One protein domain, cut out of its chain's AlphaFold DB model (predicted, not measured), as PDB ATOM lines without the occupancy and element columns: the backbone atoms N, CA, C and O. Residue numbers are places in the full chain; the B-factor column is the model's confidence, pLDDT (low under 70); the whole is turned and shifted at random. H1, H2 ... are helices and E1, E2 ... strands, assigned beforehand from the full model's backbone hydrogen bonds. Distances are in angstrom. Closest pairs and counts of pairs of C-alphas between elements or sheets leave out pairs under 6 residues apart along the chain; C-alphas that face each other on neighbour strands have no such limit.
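What this domain is: This is residues 47 to 95 of the 122 residues of an uncharacterized protein of Geobacter sp (UniProt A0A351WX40). A small twisted sheet of three strands, E1, E2 and E3, folds back and forth at one end of the domain, and a thin arm, residues 83 to 95, sticks out from it with the short helix H1 inside the arm. A long stretch with no named element, residues 47 to 58, leads into the sheet. The printed part has 49 residues, with three named strands and then one named helix along the chain; the sheet's order is E1, E2, E3, antiparallel throughout. The class is mixed, helices and strands, though under half of the residues are in named elements. The whole is only just loose, close to extended, with a radius of gyration of the C-alphas of 14.3 A and spans of 43 by 21 by 20 A, the arm making the length.

How they stand to each other: After residues 47 to 58 comes E1, residues 59 to 62, an edge strand. E2, residues 65 to 70, is the inner strand and forms a hairpin with E1 across a tight link of 2 residues. The two are antiparallel, with 128 degrees between their directions; the C-alphas of Ile 61 and Pro 66 face each other at 4.4 A, and N 60 and O 67 are within hydrogen-bond range at 2.8 A. E3, residues 73 to 76, is the other edge strand and forms a hairpin with E2, again across a tight link of 2 residues. These two are antiparallel at 144 degrees; the C-alphas of Tyr 67 and Tyr 76 face each other at 4.0 A, and N 70 and O 73 are within hydrogen-bond range at 2.9 A. The three strands form a meander, each strand the antiparallel neighbour of the one before. The sheet is only just strongly twisted, its C-alphas lying up to 4.0 A off the best plane. H1, residues 85 to 92, is not on the sheet, with 0 pairs of C-alphas within 10 A, and is apart from E1 and E2. In H1, 1 of 4 O i to N i+4 pairs and 2 of 5 O i to N i+3 pairs are within hydrogen-bond range.

Where its parts are: E1 begins at C-alpha 59, (125.166, 118.664, 203.868), and is 10.1 A long from first to last C-alpha. E2 is the longest strand, 16.0 A, and E3 measures 9.7 A, ending at C-alpha 76, (131.718, 116.391, 210.072). H1 is 12.1 A long and ends at C-alpha 92, (141.546, 96.341, 223.057).

The domain as a whole: The C-alphas farthest apart, those of Gly 56 and Lys 95, are 44.8 A from each other. Without residues 83 to 95, which stand free, the body of 36 residues spans 30 by 22 by 12 A. The printed part has no cut and no long link; E3 to H1 is a short link of 8 residues. The mean pLDDT of the printed part is 71.7, and residues 47 to 49 and 81 to 95 are under 70.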
ATOM      1  N   VAL A  47     122.524 110.277 204.570       67.81
ATOM      2  CA  VAL A  47     123.712 109.685 203.946       67.81
ATOM      3  C   VAL A  47     123.899 108.304 204.561       67.81
ATOM      4  O   VAL A  47     124.139 108.201 205.762       67.81
ATOM      5  N   ASN A  48     123.776 107.246 203.755       68.19
ATOM      6  CA  ASN A  48     123.866 105.866 204.235       68.19
ATOM      7  C   ASN A  48     125.147 105.638 205.051       68.19
ATOM      8  O   ASN A  48     126.259 105.951 204.620       68.19
ATOM      9  N   GLY A  49     124.984 105.085 206.254       69.50
ATOM     10  CA  GLY A  49     126.089 104.838 207.173       69.50
ATOM     11  C   GLY A  49     126.596 106.079 207.907       69.50
ATOM     12  O   GLY A  49     127.650 105.991 208.527       69.50
ATOM     13  N   TYR A  50     125.890 107.209 207.877       74.56
ATOM     14  CA  TYR A  50     126.152 108.394 208.697       74.56
ATOM     15  C   TYR A  50     124.888 108.824 209.438       74.56
ATOM     16  O   TYR A  50     123.774 108.587 208.974       74.56
ATOM     17  N   LEU A  51     125.062 109.452 210.603       80.31
ATOM     18  CA  LEU A  51     123.936 109.972 211.369       80.31
ATOM     19  C   LEU A  51     123.171 111.026 210.550       80.31
ATOM     20  O   LEU A  51     123.781 111.779 209.787       80.31
ATOM     21  N   PRO A  52     121.839 111.111 210.695       76.56
ATOM     22  CA  PRO A  52     121.065 112.137 210.016       76.56
ATOM     23  C   PRO A  52     121.550 113.526 210.440       76.56
ATOM     24  O   PRO A  52     121.769 113.792 211.624       76.56
ATOM     25  N   ALA A  53     121.728 114.410 209.459       75.25
ATOM     26  CA  ALA A  53     122.126 115.783 209.723       75.25
ATOM     27  C   ALA A  53     121.036 116.532 210.512       75.25
ATOM     28  O   ALA A  53     119.850 116.217 210.365       75.25
ATOM     29  N   PRO A  54     121.410 117.542 211.319       77.06
ATOM     30  CA  PRO A  54     120.441 118.426 211.953       77.06
ATOM     31  C   PRO A  54     119.456 119.038 210.938       77.06
ATOM     32  O   PRO A  54     119.839 119.343 209.808       77.06
ATOM     33  N   PRO A  55     118.183 119.253 211.307       77.69
ATOM     34  CA  PRO A  55     117.210 119.837 210.394       77.69
ATOM     35  C   PRO A  55     117.616 121.260 209.987       77.69
ATOM     36  O   PRO A  55     118.053 122.058 210.813       77.69
ATOM     37  N   GLY A  56     117.433 121.587 208.706       75.69
ATOM     38  CA  GLY A  56     117.706 122.926 208.173       75.69
ATOM     39  C   GLY A  56     119.173 123.202 207.826       75.69
ATOM     40  O   GLY A  56     119.489 124.335 207.465       75.69
ATOM     41  N   VAL A  57     120.059 122.202 207.897       76.56
ATOM     42  CA  VAL A  57     121.455 122.344 207.458       76.56
ATOM     43  C   VAL A  57     121.683 121.689 206.099       76.56
ATOM     44  O   VAL A  57     121.176 120.606 205.809       76.56
ATOM     45  N   ASN A  58     122.495 122.340 205.267       77.19
ATOM     46  CA  ASN A  58     122.933 121.776 203.997       77.19
ATOM     47  C   ASN A  58     124.170 120.898 204.212       77.19
ATOM     48  O   ASN A  58     125.211 121.376 204.671       77.19
ATOM     49  N   VAL A  59     124.063 119.628 203.827       81.50
ATOM     50  CA  VAL A  59     125.166 118.664 203.868       81.50
ATOM     51  C   VAL A  59     125.989 118.748 202.580       81.50
ATOM     52  O   VAL A  59     125.447 118.791 201.479       81.50
ATOM     53  N   GLN A  60     127.308 118.754 202.727       81.06
ATOM     54  CA  GLN A  60     128.314 118.718 201.666       81.06
ATOM     55  C   GLN A  60     129.218 117.493 201.861       81.06
ATOM     56  O   GLN A  60     129.268 116.919 202.946       81.06
ATOM     57  N   ILE A  61     129.939 117.076 200.818       79.94
ATOM     58  CA  ILE A  61     130.847 115.920 200.860       79.94
ATOM     59  C   ILE A  61     132.254 116.394 200.495       79.94
ATOM     60  O   ILE A  61     132.450 116.955 199.420       79.94
ATOM     61  N   ASP A  62     133.228 116.156 201.376       77.50
ATOM     62  CA  ASP A  62     134.651 116.453 201.148       77.50
ATOM     63  C   ASP A  62     135.484 115.197 201.428       77.50
ATOM     64  O   ASP A  62     135.319 114.555 202.468       77.50
ATOM     65  N   ALA A  63     136.334 114.806 200.475       76.31
ATOM     66  CA  ALA A  63     137.145 113.583 200.525       76.31
ATOM     67  C   ALA A  63     136.362 112.307 200.930       76.31
ATOM     68  O   ALA A  63     136.875 111.444 201.642       76.31
ATOM     69  N   GLY A  64     135.096 112.197 200.507       78.38
ATOM     70  CA  GLY A  64     134.216 111.066 200.829       78.38
ATOM     71  C   GLY A  64     133.597 111.104 202.232       78.38
ATOM     72  O   GLY A  64     132.996 110.119 202.656       78.38
ATOM     73  N   ARG A  65     133.726 112.216 202.967       76.75
ATOM     74  CA  ARG A  65     133.136 112.398 204.300       76.75
ATOM     75  C   ARG A  65     132.072 113.500 204.265       76.75
ATOM     76  O   ARG A  65     132.389 114.622 203.862       76.75
ATOM     77  N   PRO A  66     130.833 113.220 204.701       84.19
ATOM     78  CA  PRO A  66     129.797 114.236 204.783       84.19
ATOM     79  C   PRO A  66     130.066 115.220 205.934       84.19
ATOM     80  O   PRO A  66     130.479 114.830 207.031       84.19
ATOM     81  N   TYR A  67     129.833 116.506 205.679       84.81
ATOM     82  CA  TYR A  67     129.950 117.601 206.643       84.81
ATOM     83  C   TYR A  67     128.884 118.671 206.387       84.81
ATOM     84  O   TYR A  67     128.373 118.797 205.279       84.81
ATOM     85  N   TYR A  68     128.562 119.474 207.393       84.62
ATOM     86  CA  TYR A  68     127.760 120.693 207.256       84.62
ATOM     87  C   TYR A  68     128.545 121.893 207.788       84.62
ATOM     88  O   TYR A  68     129.615 121.737 208.379       84.62
ATOM     89  N   VAL A  69     128.059 123.106 207.529       82.50
ATOM     90  CA  VAL A  69     128.684 124.332 208.036       82.50
ATOM     91  C   VAL A  69     127.824 124.904 209.153       82.50
ATOM     92  O   VAL A  69     126.666 125.244 208.928       82.50
ATOM     93  N   GLU A  70     128.409 125.034 210.337       83.62
ATOM     94  CA  GLU A  70     127.795 125.654 211.510       83.62
ATOM     95  C   GLU A  70     128.727 126.755 212.019       83.62
ATOM     96  O   GLU A  70     129.925 126.530 212.193       83.62
ATOM     97  N   SER A  71     128.211 127.973 212.202       85.38
ATOM     98  CA  SER A  71     128.993 129.115 212.710       85.38
ATOM     99  C   SER A  71     130.338 129.328 211.983       85.38
ATOM    100  O   SER A  71     131.376 129.527 212.614       85.38
ATOM    101  N   ASN A  72     130.331 129.264 210.644       82.75
ATOM    102  CA  ASN A  72     131.515 129.353 209.769       82.75
ATOM    103  C   ASN A  72     132.571 128.246 209.970       82.75
ATOM    104  O   ASN A  72     133.713 128.389 209.531       82.75
ATOM    105  N   ARG A  73     132.213 127.130 210.609       84.31
ATOM    106  CA  ARG A  73     133.084 125.964 210.805       84.31
ATOM    107  C   ARG A  73     132.491 124.740 210.124       84.31
ATOM    108  O   ARG A  73     131.277 124.576 210.073       84.31
ATOM    109  N   ARG A  74     133.358 123.872 209.596       85.88
ATOM    110  CA  ARG A  74     132.953 122.579 209.030       85.88
ATOM    111  C   ARG A  74     132.744 121.580 210.165       85.88
ATOM    112  O   ARG A  74     133.682 121.312 210.915       85.88
ATOM    113  N   VAL A  75     131.546 121.024 210.264       83.62
ATOM    114  CA  VAL A  75     131.182 119.986 211.229       83.62
ATOM    115  C   VAL A  75     130.959 118.686 210.470       83.62
ATOM    116  O   VAL A  75     130.060 118.582 209.641       83.62
ATOM    117  N   TYR A  76     131.817 117.698 210.716       84.50
ATOM    118  CA  TYR A  76     131.718 116.391 210.072       84.50
ATOM    119  C   TYR A  76     130.622 115.562 210.725       84.50
ATOM    120  O   TYR A  76     130.536 115.498 211.950       84.50
ATOM    121  N   ILE A  77     129.817 114.900 209.901       84.75
ATOM    122  CA  ILE A  77     128.765 114.015 210.385       84.75
ATOM    123  C   ILE A  77     129.406 112.713 210.865       84.75
ATOM    124  O   ILE A  77     130.306 112.158 210.223       84.75
ATOM    125  N   GLU A  78     128.955 112.232 212.018       77.88
ATOM    126  CA  GLU A  78     129.425 110.971 212.576       77.88
ATOM    127  C   GLU A  78     128.928 109.788 211.750       77.88
ATOM    128  O   GLU A  78     127.796 109.763 211.266       77.88
ATOM    129  N   ARG A  79     129.798 108.792 211.590       75.38
ATOM    130  CA  ARG A  79     129.445 107.541 210.930       75.38
ATOM    131  C   ARG A  79     128.536 106.734 211.853       75.38
ATOM    132  O   ARG A  79     128.838 106.612 213.040       75.38
ATOM    133  N   GLU A  80     127.477 106.141 211.316       75.00
ATOM    134  CA  GLU A  80     126.681 105.183 212.076       75.00
ATOM    135  C   GLU A  80     127.579 104.028 212.545       75.00
ATOM    136  O   GLU A  80     128.390 103.507 211.765       75.00
ATOM    137  N   PRO A  81     127.466 103.610 213.817       65.06
ATOM    138  CA  PRO A  81     128.270 102.523 214.344       65.06
ATOM    139  C   PRO A  81     127.915 101.230 213.604       65.06
ATOM    140  O   PRO A  81     126.858 100.634 213.819       65.06
ATOM    141  N   SER A  82     128.808 100.763 212.727       62.09
ATOM    142  CA  SER A  82     128.589  99.492 212.043       62.09
ATOM    143  C   SER A  82     128.692  98.346 213.054       62.09
ATOM    144  O   SER A  82     129.565  98.325 213.932       62.09
ATOM    145  N   ARG A  83     127.827  97.332 212.919       61.25
ATOM    146  CA  ARG A  83     127.841  96.132 213.780       61.25
ATOM    147  C   ARG A  83     129.200  95.405 213.777       61.25
ATOM    148  O   ARG A  83     129.472  94.614 214.678       61.25
ATOM    149  N   HIS A  84     130.066  95.677 212.796       55.69
ATOM    150  CA  HIS A  84     131.411  95.112 212.696       55.69
ATOM    151  C   HIS A  84     132.505  95.923 213.404       55.69
ATOM    152  O   HIS A  84     133.485  95.318 213.851       55.69
ATOM    153  N   ASP A  85     132.346  97.234 213.585       55.47
ATOM    154  CA  ASP A  85     133.374  98.064 214.233       55.47
ATOM    155  C   ASP A  85     133.440  97.817 215.746       55.47
ATOM    156  O   ASP A  85     134.528  97.695 216.323       55.47
ATOM    157  N   ASN A  86     132.292  97.557 216.381       54.97
ATOM    158  CA  ASN A  86     132.222  97.225 217.810       54.97
ATOM    159  C   ASN A  86     133.024  95.965 218.189       54.97
ATOM    160  O   ASN A  86     133.517  95.847 219.314       54.97
ATOM    161  N   ARG A  87     133.230  95.028 217.252       53.91
ATOM    162  CA  ARG A  87     133.981  93.790 217.525       53.91
ATOM    163  C   ARG A  87     135.490  94.027 217.645       53.91
ATOM    164  O   ARG A  87     136.167  93.262 218.337       53.91
ATOM    165  N   ARG A  88     136.028  95.068 216.994       52.53
ATOM    166  CA  ARG A  88     137.465  95.397 217.049       52.53
ATOM    167  C   ARG A  88     137.827  96.149 218.329       52.53
ATOM    168  O   ARG A  88     138.860  95.849 218.926       52.53
ATOM    169  N   HIS A  89     136.953  97.032 218.810       50.03
ATOM    170  CA  HIS A  89     137.195  97.783 220.046       50.03
ATOM    171  C   HIS A  89     137.072  96.924 221.313       50.03
ATOM    172  O   HIS A  89     137.845  97.121 222.252       50.03
ATOM    173  N   TYR A  90     136.215  95.896 221.321       51.41
ATOM    174  CA  TYR A  90     136.084  94.999 222.478       51.41
ATOM    175  C   TYR A  90     137.375  94.219 222.802       51.41
ATOM    176  O   TYR A  90     137.653  93.914 223.960       51.41
ATOM    177  N   LYS A  91     138.224  93.930 221.804       53.44
ATOM    178  CA  LYS A  91     139.498  93.226 222.044       53.44
ATOM    179  C   LYS A  91     140.581  94.108 222.670       53.44
ATOM    180  O   LYS A  91     141.488  93.562 223.293       53.44
ATOM    181  N   LYS A  92     140.505  95.438 222.534       52.00
ATOM    182  CA  LYS A  92     141.546  96.341 223.057       52.00
ATOM    183  C   LYS A  92     141.472  96.495 224.583       52.00
ATOM    184  O   LYS A  92     142.506  96.639 225.219       52.00
ATOM    185  N   TYR A  93     140.282  96.363 225.173       52.12
ATOM    186  CA  TYR A  93     140.083  96.467 226.626       52.12
ATOM    187  C   TYR A  93     140.310  95.159 227.397       52.12
ATOM    188  O   TYR A  93     140.312  95.171 228.622       52.12
ATOM    189  N   LYS A  94     140.532  94.027 226.716       53.16
ATOM    190  CA  LYS A  94     140.647  92.706 227.363       53.16
ATOM    191  C   LYS A  94     142.082  92.168 227.437       53.16
ATOM    192  O   LYS A  94     142.271  90.953 227.465       53.16
ATOM    193  N   LYS A  95     143.098  93.045 227.415       54.44
ATOM    194  CA  LYS A  95     144.521  92.644 227.393       54.44
ATOM    195  C   LYS A  95     145.360  93.097 228.594       54.44
ATOM    196  O   LYS A  95     146.581  93.022 228.519       54.44
TER     197      LYS A  95